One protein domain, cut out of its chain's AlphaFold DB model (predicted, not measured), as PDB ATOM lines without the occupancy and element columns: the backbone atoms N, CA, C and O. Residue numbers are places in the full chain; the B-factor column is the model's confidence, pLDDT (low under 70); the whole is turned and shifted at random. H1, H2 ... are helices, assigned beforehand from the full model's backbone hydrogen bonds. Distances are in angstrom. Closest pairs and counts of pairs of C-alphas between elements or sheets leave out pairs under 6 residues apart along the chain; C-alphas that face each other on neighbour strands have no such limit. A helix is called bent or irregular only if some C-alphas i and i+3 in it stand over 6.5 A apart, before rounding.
ATOM      1  N   ARG A 349     238.060 211.090 224.548       72.75
ATOM      2  CA  ARG A 349     239.273 211.870 224.266       72.75
ATOM      3  C   ARG A 349     239.246 212.424 222.842       72.75
ATOM      4  O   ARG A 349     239.499 213.612 222.652       72.75
ATOM      5  N   GLN A 350     238.855 211.610 221.859       75.06
ATOM      6  CA  GLN A 350     238.710 212.063 220.471       75.06
ATOM      7  C   GLN A 350     237.637 213.146 220.320       75.06
ATOM      8  O   GLN A 350     237.828 214.076 219.542       75.06
ATOM      9  N   CYS A 351     236.550 213.096 221.095       77.06
ATOM     10  CA  CYS A 351     235.474 214.088 220.966       77.06
ATOM     11  C   CYS A 351     235.848 215.456 221.539       77.06
ATOM     12  O   CYS A 351     235.419 216.481 221.007       77.06
ATOM     13  N   VAL A 352     236.677 215.487 222.585       80.62
ATOM     14  CA  VAL A 352     237.244 216.740 223.106       80.62
ATOM     15  C   VAL A 352     238.188 217.363 222.077       80.62
ATOM     16  O   VAL A 352     238.086 218.556 221.800       80.62
ATOM     17  N   LEU A 353     239.057 216.558 221.457       83.62
ATOM     18  CA  LEU A 353     239.985 217.030 220.426       83.62
ATOM     19  C   LEU A 353     239.255 217.515 219.163       83.62
ATOM     20  O   LEU A 353     239.604 218.563 218.621       83.62
ATOM     21  N   TYR A 354     238.192 216.818 218.751       83.44
ATOM     22  CA  TYR A 354     237.304 217.253 217.672       83.44
ATOM     23  C   TYR A 354     236.698 218.632 217.957       83.44
ATOM     24  O   TYR A 354     236.764 219.523 217.112       83.44
ATOM     25  N   LYS A 355     236.156 218.843 219.165       81.81
ATOM     26  CA  LYS A 355     235.531 220.123 219.523       81.81
ATOM     27  C   LYS A 355     236.530 221.271 219.620       81.81
ATOM     28  O   LYS A 355     236.194 222.365 219.185       81.81
ATOM     29  N   LEU A 356     237.743 221.023 220.114       85.06
ATOM     30  CA  LEU A 356     238.835 222.007 220.107       85.06
ATOM     31  C   LEU A 356     239.250 222.413 218.683       85.06
ATOM     32  O   LEU A 356     239.555 223.578 218.438       85.06
ATOM     33  N   CYS A 357     239.238 221.463 217.748       85.62
ATOM     34  CA  CYS A 357     239.498 221.726 216.335       85.62
ATOM     35  C   CYS A 357     238.376 222.578 215.710       85.62
ATOM     36  O   CYS A 357     238.641 223.582 215.050       85.62
ATOM     37  N   GLU A 358     237.113 222.248 215.989       82.62
ATOM     38  CA  GLU A 358     235.943 222.950 215.441       82.62
ATOM     39  C   GLU A 358     235.820 224.399 215.961       82.62
ATOM     40  O   GLU A 358     235.493 225.323 215.212       82.62
ATOM     41  N   THR A 359     236.131 224.643 217.240       81.38
ATOM     42  CA  THR A 359     236.133 225.999 217.820       81.38
ATOM     43  C   THR A 359     237.305 226.853 217.337       81.38
ATOM     44  O   THR A 359     237.152 228.074 217.202       81.38
ATOM     45  N   ALA A 360     238.445 226.237 217.007       80.31
ATOM     46  CA  ALA A 360     239.595 226.934 216.434       80.31
ATOM     47  C   ALA A 360     239.302 227.508 215.034       80.31
ATOM     48  O   ALA A 360     239.850 228.557 214.683       80.31
ATOM     49  N   GLN A 361     238.388 226.892 214.273       79.62
ATOM     50  CA  GLN A 361     237.996 227.309 212.917       79.62
ATOM     51  C   GLN A 361     237.079 228.551 212.845       79.62
ATOM     52  O   GLN A 361     236.706 228.942 211.745       79.62
ATOM     53  N   ARG A 362     236.714 229.182 213.978       63.84
ATOM     54  CA  ARG A 362     235.891 230.417 214.106       63.84
ATOM     55  C   ARG A 362     235.030 230.782 212.881       63.84
ATOM     56  O   ARG A 362     235.446 231.569 212.035       63.84
ATOM     57  N   ALA A 363     233.776 230.327 212.849       60.72
ATOM     58  CA  ALA A 363     232.803 230.888 211.908       60.72
ATOM     59  C   ALA A 363     232.479 232.348 212.278       60.72
ATOM     60  O   ALA A 363     232.271 232.657 213.453       60.72
ATOM     61  N   SER A 364     232.433 233.228 211.278       59.50
ATOM     62  CA  SER A 364     232.213 234.677 211.431       59.50
ATOM     63  C   SER A 364     230.800 235.048 211.897       59.50
ATOM     64  O   SER A 364     230.571 236.182 212.312       59.50
ATOM     65  N   GLU A 365     229.862 234.105 211.848       69.62
ATOM     66  CA  GLU A 365     228.469 234.305 212.233       69.62
ATOM     67  C   GLU A 365     228.199 233.901 213.692       69.62
ATOM     68  O   GLU A 365     228.841 233.006 214.257       69.62
ATOM     69  N   GLN A 366     227.230 234.593 214.301       68.56
ATOM     70  CA  GLN A 366     226.753 234.313 215.652       68.56
ATOM     71  C   GLN A 366     225.891 233.048 215.647       68.56
ATOM     72  O   GLN A 366     224.892 232.972 214.928       68.56
ATOM     73  N   GLY A 367     226.279 232.077 216.469       63.34
ATOM     74  CA  GLY A 367     225.609 230.792 216.579       63.34
ATOM     75  C   GLY A 367     224.368 230.775 217.474       63.34
ATOM     76  O   GLY A 367     223.934 231.787 218.029       63.34
ATOM     77  N   THR A 368     223.801 229.580 217.655       66.19
ATOM     78  CA  THR A 368     222.793 229.341 218.704       66.19
ATOM     79  C   THR A 368     223.411 229.469 220.104       66.19
ATOM     80  O   THR A 368     224.629 229.438 220.268       66.19
ATOM     81  N   PHE A 369     222.582 229.564 221.151       54.06
ATOM     82  CA  PHE A 369     223.070 229.615 222.537       54.06
ATOM     83  C   PHE A 369     224.016 228.452 222.878       54.06
ATOM     84  O   PHE A 369     225.064 228.668 223.480       54.06
ATOM     85  N   LEU A 370     223.670 227.228 222.459       52.12
ATOM     86  CA  LEU A 370     224.499 226.047 222.700       52.12
ATOM     87  C   LEU A 370     225.830 226.129 221.939       52.12
ATOM     88  O   LEU A 370     226.871 225.783 222.489       52.12
ATOM     89  N   GLN A 371     225.808 226.648 220.713       57.00
ATOM     90  CA  GLN A 371     226.997 226.813 219.882       57.00
ATOM     91  C   GLN A 371     227.975 227.837 220.475       57.00
ATOM     92  O   GLN A 371     229.177 227.581 220.546       57.00
ATOM     93  N   GLU A 372     227.468 228.972 220.958       65.31
ATOM     94  CA  GLU A 372     228.289 229.999 221.610       65.31
ATOM     95  C   GLU A 372     228.803 229.542 222.983       65.31
ATOM     96  O   GLU A 372     229.945 229.823 223.348       65.31
ATOM     97  N   PHE A 373     228.008 228.761 223.721       65.12
ATOM     98  CA  PHE A 373     228.457 228.127 224.959       65.12
ATOM     99  C   PHE A 373     229.605 227.139 224.705       65.12
ATOM    100  O   PHE A 373     230.644 227.218 225.359       65.12
ATOM    101  N   LEU A 374     229.460 226.245 223.722       62.56
ATOM    102  CA  LEU A 374     230.508 225.291 223.357       62.56
ATOM    103  C   LEU A 374     231.757 225.999 222.814       62.56
ATOM    104  O   LEU A 374     232.869 225.610 223.165       62.56
ATOM    105  N   ARG A 375     231.600 227.088 222.049       69.31
ATOM    106  CA  ARG A 375     232.722 227.961 221.673       69.31
ATOM    107  C   ARG A 375     233.455 228.489 222.892       69.31
ATOM    108  O   ARG A 375     234.674 228.388 222.935       69.31
ATOM    109  N   ALA A 376     232.745 229.024 223.878       70.25
ATOM    110  CA  ALA A 376     233.373 229.572 225.076       70.25
ATOM    111  C   ALA A 376     234.129 228.502 225.885       70.25
ATOM    112  O   ALA A 376     235.232 228.765 226.356       70.25
ATOM    113  N   VAL A 377     233.564 227.297 226.008       72.81
ATOM    114  CA  VAL A 377     234.162 226.190 226.774       72.81
ATOM    115  C   VAL A 377     235.410 225.623 226.097       72.81
ATOM    116  O   VAL A 377     236.397 225.344 226.772       72.81
ATOM    117  N   PHE A 378     235.382 225.462 224.772       77.00
ATOM    118  CA  PHE A 378     236.455 224.817 224.009       77.00
ATOM    119  C   PHE A 378     237.351 225.819 223.262       77.00
ATOM    120  O   PHE A 378     238.052 225.431 222.335       77.00
ATOM    121  N   THR A 379     237.353 227.104 223.634       79.50
ATOM    122  CA  THR A 379     238.335 228.068 223.109       79.50
ATOM    123  C   THR A 379     239.525 228.173 224.053       79.50
ATOM    124  O   THR A 379     239.379 228.602 225.197       79.50
ATOM    125  N   LEU A 380     240.723 227.852 223.562       76.88
ATOM    126  CA  LEU A 380     241.956 228.037 224.324       76.88
ATOM    127  C   LEU A 380     242.482 229.484 224.208       76.88
ATOM    128  O   LEU A 380     242.409 230.096 223.133       76.88
ATOM    129  N   PRO A 381     243.020 230.063 225.300       72.12
ATOM    130  CA  PRO A 381     243.618 231.392 225.276       72.12
ATOM    131  C   PRO A 381     244.884 231.402 224.410       72.12
ATOM    132  O   PRO A 381     245.797 230.603 224.600       72.12
ATOM    133  N   LYS A 382     244.972 232.342 223.462       63.91
ATOM    134  CA  LYS A 382     246.154 232.477 222.598       63.91
ATOM    135  C   LYS A 382     247.368 232.937 223.418       63.91
ATOM    136  O   LYS A 382     247.283 233.948 224.110       63.91
ATOM    137  N   GLY A 383     248.495 232.230 223.294       63.84
ATOM    138  CA  GLY A 383     249.796 232.655 223.835       63.84
ATOM    139  C   GLY A 383     250.249 231.998 225.146       63.84
ATOM    140  O   GLY A 383     251.275 232.405 225.684       63.84
ATOM    141  N   LYS A 384     249.532 230.992 225.664       67.12
ATOM    142  CA  LYS A 384     250.003 230.142 226.771       67.12
ATOM    143  C   LYS A 384     249.863 228.673 226.384       67.12
ATOM    144  O   LYS A 384     248.759 228.148 226.422       67.12
ATOM    145  N   GLU A 385     250.971 228.042 226.017       72.81
ATOM    146  CA  GLU A 385     251.024 226.594 225.790       72.81
ATOM    147  C   GLU A 385     251.044 225.844 227.124       72.81
ATOM    148  O   GLU A 385     251.538 226.347 228.144       72.81
ATOM    149  N   PHE A 386     250.518 224.622 227.132       76.19
ATOM    150  CA  PHE A 386     250.579 223.785 228.318       76.19
ATOM    151  C   PHE A 386     251.978 223.185 228.518       76.19
ATOM    152  O   PHE A 386     252.575 222.574 227.631       76.19
ATOM    153  N   ASN A 387     252.482 223.274 229.751       73.75
ATOM    154  CA  ASN A 387     253.795 222.726 230.113       73.75
ATOM    155  C   ASN A 387     253.816 221.186 230.157       73.75
ATOM    156  O   ASN A 387     254.862 220.579 229.935       73.75
ATOM    157  N   LYS A 388     252.673 220.543 230.444       74.62
ATOM    158  CA  LYS A 388     252.552 219.078 230.531       74.62
ATOM    159  C   LYS A 388     252.378 218.463 229.144       74.62
ATOM    160  O   LYS A 388     251.499 218.883 228.397       74.62
ATOM    161  N   GLU A 389     253.162 217.431 228.836       70.69
ATOM    162  CA  GLU A 389     253.150 216.754 227.528       70.69
ATOM    163  C   GLU A 389     251.767 216.226 227.132       70.69
ATOM    164  O   GLU A 389     251.370 216.360 225.978       70.69
ATOM    165  N   GLU A 390     250.995 215.731 228.100       62.72
ATOM    166  CA  GLU A 390     249.633 215.231 227.889       62.72
ATOM    167  C   GLU A 390     248.651 216.311 227.413       62.72
ATOM    168  O   GLU A 390     247.667 215.998 226.752       62.72
ATOM    169  N   HIS A 391     248.903 217.582 227.743       73.00
ATOM    170  CA  HIS A 391     248.015 218.699 227.415       73.00
ATOM    171  C   HIS A 391     248.447 219.447 226.149       73.00
ATOM    172  O   HIS A 391     247.625 220.123 225.534       73.00
ATOM    173  N   LYS A 392     249.699 219.268 225.701       79.50
ATOM    174  CA  LYS A 392     250.181 219.791 224.410       79.50
ATOM    175  C   LYS A 392     249.391 219.228 223.226       79.50
ATOM    176  O   LYS A 392     249.383 219.812 222.148       79.50
ATOM    177  N   GLU A 393     248.733 218.082 223.404       79.94
ATOM    178  CA  GLU A 393     247.815 217.520 222.413       79.94
ATOM    179  C   GLU A 393     246.590 218.422 222.181       79.94
ATOM    180  O   GLU A 393     246.149 218.561 221.042       79.94
ATOM    181  N   TYR A 394     246.094 219.104 223.220       82.31
ATOM    182  CA  TYR A 394     244.986 220.057 223.107       82.31
ATOM    183  C   TYR A 394     245.404 221.330 222.373       82.31
ATOM    184  O   TYR A 394     244.656 221.810 221.522       82.31
ATOM    185  N   ASP A 395     246.622 221.817 222.623       80.25
ATOM    186  CA  ASP A 395     247.193 222.953 221.889       80.25
ATOM    187  C   ASP A 395     247.352 222.626 220.397       80.25
ATOM    188  O   ASP A 395     247.034 223.444 219.536       80.25
ATOM    189  N   LYS A 396     247.776 221.393 220.078       80.75
ATOM    190  CA  LYS A 396     247.888 220.892 218.697       80.75
ATOM    191  C   LYS A 396     246.536 220.671 218.015       80.75
ATOM    192  O   LYS A 396     246.473 220.734 216.789       80.75
ATOM    193  N   ALA A 397     245.490 220.355 218.780       80.81
ATOM    194  CA  ALA A 397     244.134 220.175 218.266       80.81
ATOM    195  C   ALA A 397     243.414 221.513 218.053       80.81
ATOM    196  O   ALA A 397     242.626 221.635 217.123       80.81
ATOM    197  N   HIS A 398     243.717 222.532 218.861       82.50
ATOM    198  CA  HIS A 398     243.136 223.873 218.768       82.50
ATOM    199  C   HIS A 398     243.884 224.761 217.747       82.50
ATOM    200  O   HIS A 398     244.311 225.888 218.027       82.50
ATOM    201  N   VAL A 399     244.043 224.241 216.531       78.75
ATOM    202  CA  VAL A 399     244.625 224.943 215.379       78.75
ATOM    203  C   VAL A 399     243.583 224.969 214.264       78.75
ATOM    204  O   VAL A 399     242.865 223.994 214.062       78.75
ATOM    205  N   ALA A 400     243.483 226.090 213.546       67.44
ATOM    206  CA  ALA A 400     242.589 226.220 212.398       67.44
ATOM    207  C   ALA A 400     243.142 225.408 211.211       67.44
ATOM    208  O   ALA A 400     243.866 225.939 210.372       67.44
ATOM    209  N   ASP A 401     242.845 224.110 211.201       69.69
ATOM    210  CA  ASP A 401     243.203 223.149 210.151       69.69
ATOM    211  C   ASP A 401     241.954 222.738 209.343       69.69
ATOM    212  O   ASP A 401     240.835 223.030 209.761       69.69
ATOM    213  N   ILE A 402     242.119 222.112 208.175       67.12
ATOM    214  CA  ILE A 402     241.101 222.112 207.103       67.12
ATOM    215  C   ILE A 402     240.057 220.970 207.199       67.12
ATOM    216  O   ILE A 402     239.012 221.080 206.566       67.12
ATOM    217  N   ASP A 403     240.226 219.937 208.041       80.50
ATOM    218  CA  ASP A 403     239.155 218.936 208.266       80.50
ATOM    219  C   ASP A 403     239.233 218.216 209.634       80.50
ATOM    220  O   ASP A 403     240.007 217.276 209.837       80.50
ATOM    221  N   CYS A 404     238.401 218.643 210.590       81.69
ATOM    222  CA  CYS A 404     238.321 218.042 211.929       81.69
ATOM    223  C   CYS A 404     237.662 216.653 211.925       81.69
ATOM    224  O   CYS A 404     237.932 215.846 212.818       81.69
ATOM    225  N   VAL A 405     236.818 216.361 210.932       80.00
ATOM    226  CA  VAL A 405     236.030 215.122 210.838       80.00
ATOM    227  C   VAL A 405     236.935 213.962 210.445       80.00
ATOM    228  O   VAL A 405     236.929 212.919 211.098       80.00
ATOM    229  N   ALA A 406     237.796 214.182 209.449       80.44
ATOM    230  CA  ALA A 406     238.793 213.206 209.021       80.44
ATOM    231  C   ALA A 406     239.820 212.881 210.122       80.44
ATOM    232  O   ALA A 406     240.320 211.758 210.204       80.44
ATOM    233  N   ARG A 407     240.132 213.853 210.989       80.69
ATOM    234  CA  ARG A 407     241.130 213.706 212.058       80.69
ATOM    235  C   ARG A 407     240.596 212.969 213.288       80.69
ATOM    236  O   ARG A 407     241.371 212.300 213.972       80.69
ATOM    237  N   TYR A 408     239.295 213.070 213.560       81.81
ATOM    238  CA  TYR A 408     238.656 212.485 214.742       81.81
ATOM    239  C   TYR A 408     237.354 211.740 214.380       81.81
ATOM    240  O   TYR A 408     236.260 212.175 214.754       81.81
ATOM    241  N   PRO A 409     237.449 210.584 213.694       73.44
ATOM    242  CA  PRO A 409     236.287 209.856 213.172       73.44
ATOM    243  C   PRO A 409     235.409 209.217 214.263       73.44
ATOM    244  O   PRO A 409     234.247 208.909 214.021       73.44
ATOM    245  N   GLY A 410     235.911 209.044 215.493       67.94
ATOM    246  CA  GLY A 410     235.161 208.439 216.605       67.94
ATOM    247  C   GLY A 410     233.976 209.262 217.134       67.94
ATOM    248  O   GLY A 410     233.325 208.840 218.094       67.94
ATOM    249  N   CYS A 411     233.700 210.431 216.543       65.88
ATOM    250  CA  CYS A 411     232.726 211.415 217.027       65.88
ATOM    251  C   CYS A 411     231.746 211.902 215.943       65.88
ATOM    252  O   CYS A 411     231.136 212.957 216.100       65.88
ATOM    253  N   GLU A 412     231.552 211.105 214.887       53.97
ATOM    254  CA  GLU A 412     230.749 211.377 213.675       53.97
ATOM    255  C   GLU A 412     229.316 211.917 213.927       53.97
ATOM    256  O   GLU A 412     228.757 212.630 213.097       53.97
ATOM    257  N   GLU A 413     228.722 211.665 215.101       52.56
ATOM    258  CA  GLU A 413     227.374 212.135 215.474       52.56
ATOM    259  C   GLU A 413     227.326 213.524 216.146       52.56
ATOM    260  O   GLU A 413     226.245 213.977 216.523       52.56
ATOM    261  N   VAL A 414     228.454 214.226 216.316       50.72
ATOM    262  CA  VAL A 414     228.460 215.619 216.823       50.72
ATOM    263  C   VAL A 414     228.389 216.653 215.685       50.72
ATOM    264  O   VAL A 414     228.528 217.856 215.911       50.72
ATOM    265  N   HIS A 415     228.114 216.200 214.459       46.09
ATOM    266  CA  HIS A 415     227.651 217.069 213.387       46.09
ATOM    267  C   HIS A 415     226.224 217.552 213.670       46.09
ATOM    268  O   HIS A 415     225.254 216.797 213.601       46.09
ATOM    269  N   GLU A 416     226.089 218.849 213.941       47.94
ATOM    270  CA  GLU A 416     224.804 219.515 214.190       47.94
ATOM    271  C   GLU A 416     223.828 219.451 212.995       47.94
ATOM    272  O   GLU A 416     222.648 219.750 213.157       47.94
ATOM    273  N   SER A 417     224.255 218.998 211.808       43.38
ATOM    274  CA  SER A 417     223.367 218.790 210.653       43.38
ATOM    275  C   SER A 417     222.305 217.702 210.871       43.38
ATOM    276  O   SER A 417     221.297 217.704 210.162       43.38
ATOM    277  N   ASN A 418     222.492 216.827 211.867       36.84
ATOM    278  CA  ASN A 418     221.552 215.761 212.230       36.84
ATOM    279  C   ASN A 418     220.677 216.089 213.456       36.84
ATOM    280  O   ASN A 418     219.804 215.301 213.813       36.84
ATOM    281  N   LEU A 419     220.873 217.253 214.085       37.62
ATOM    282  CA  LEU A 419     220.012 217.783 215.147       37.62
ATOM    283  C   LEU A 419     219.024 218.791 214.535       37.62
ATOM    284  O   LEU A 419     219.128 219.997 214.757       37.62
TER     285      LEU A 419
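This is residues 349 to 419 of the 420 residues of an uncharacterized protein of Spodoptera exigua (UniProt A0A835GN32). One helix, H1, runs through the middle, and three short helices, H3, H4 and H5, pack on it; H2 lies near its last residues, about perpendicular to it. After H2 the backbone swings out in a long loop, residues 378 to 391, and folds back to H3; residues 387 to 392 stick out, and they include the first residue of H3. The printed part has 71 residues with five named helices, H1 to H5 in order, and no named strand; the class is all helix, with 37 residues in the named helices. It is compact, with a radius of gyration of the C-alphas of 12.3 A, and it spans 37 by 25 by 19 A.

H1, residues 349 to 360, is the hub, touching three other helices. H2, residues 369 to 377, is close to H1 but not clearly touching, about perpendicular at 77 degrees; their closest C-alphas, those of Thr 359 and Arg 375, are 5.5 A apart. H3, residues 392 to 397, touches residues 353 to 357 of H1 alone, at a steep tilt of 60 degrees, the same way; the closest C-alphas, of Cys 357 and Ala 397, are 5.3 A apart. H4, residues 404 to 407, touches residues 354 to 358 of H1 alone, with the closest C-alphas, of Cys 357 and Cys 404, 5.9 A apart. H5, residues 409 to 414, touches residues 350 to 354 of H1 alone, at a steep tilt of 64 degrees, the same way; the closest C-alphas, of Cys 351 and Cys 411, are 5.5 A apart. H5 is irregular, with C-alphas 410 and 413 8.7 A apart, and its line is a rough one. H2 and H3 are apart, and so are H3 and H5. In H1, H2 and H3 every O i to N i+4 pair is within hydrogen-bond range; in H5 0 of 2 are, beside 1 of 3 O i to N i+3 pairs, and H4 is too short for an O i to N i+4 pair.

H1 begins at C-alpha 349, (239.273, 211.870, 224.266), and measures 17.0 A from first to last C-alpha. H2 measures 12.4 A and H3 8.6 A. H4 measures 5.2 A. H5 measures 10.4 A and ends at C-alpha 414, (228.460, 215.619, 216.823).

The two C-alphas farthest apart, of Asn 387 and Asn 418, are 37.5 A from each other. The printed part has no cut. The link from H2 to H3 is long, with 14 residues. The mean pLDDT of the printed part is 70.2; 31 residues are under 70, among them 362 to 375 and 410 to 419.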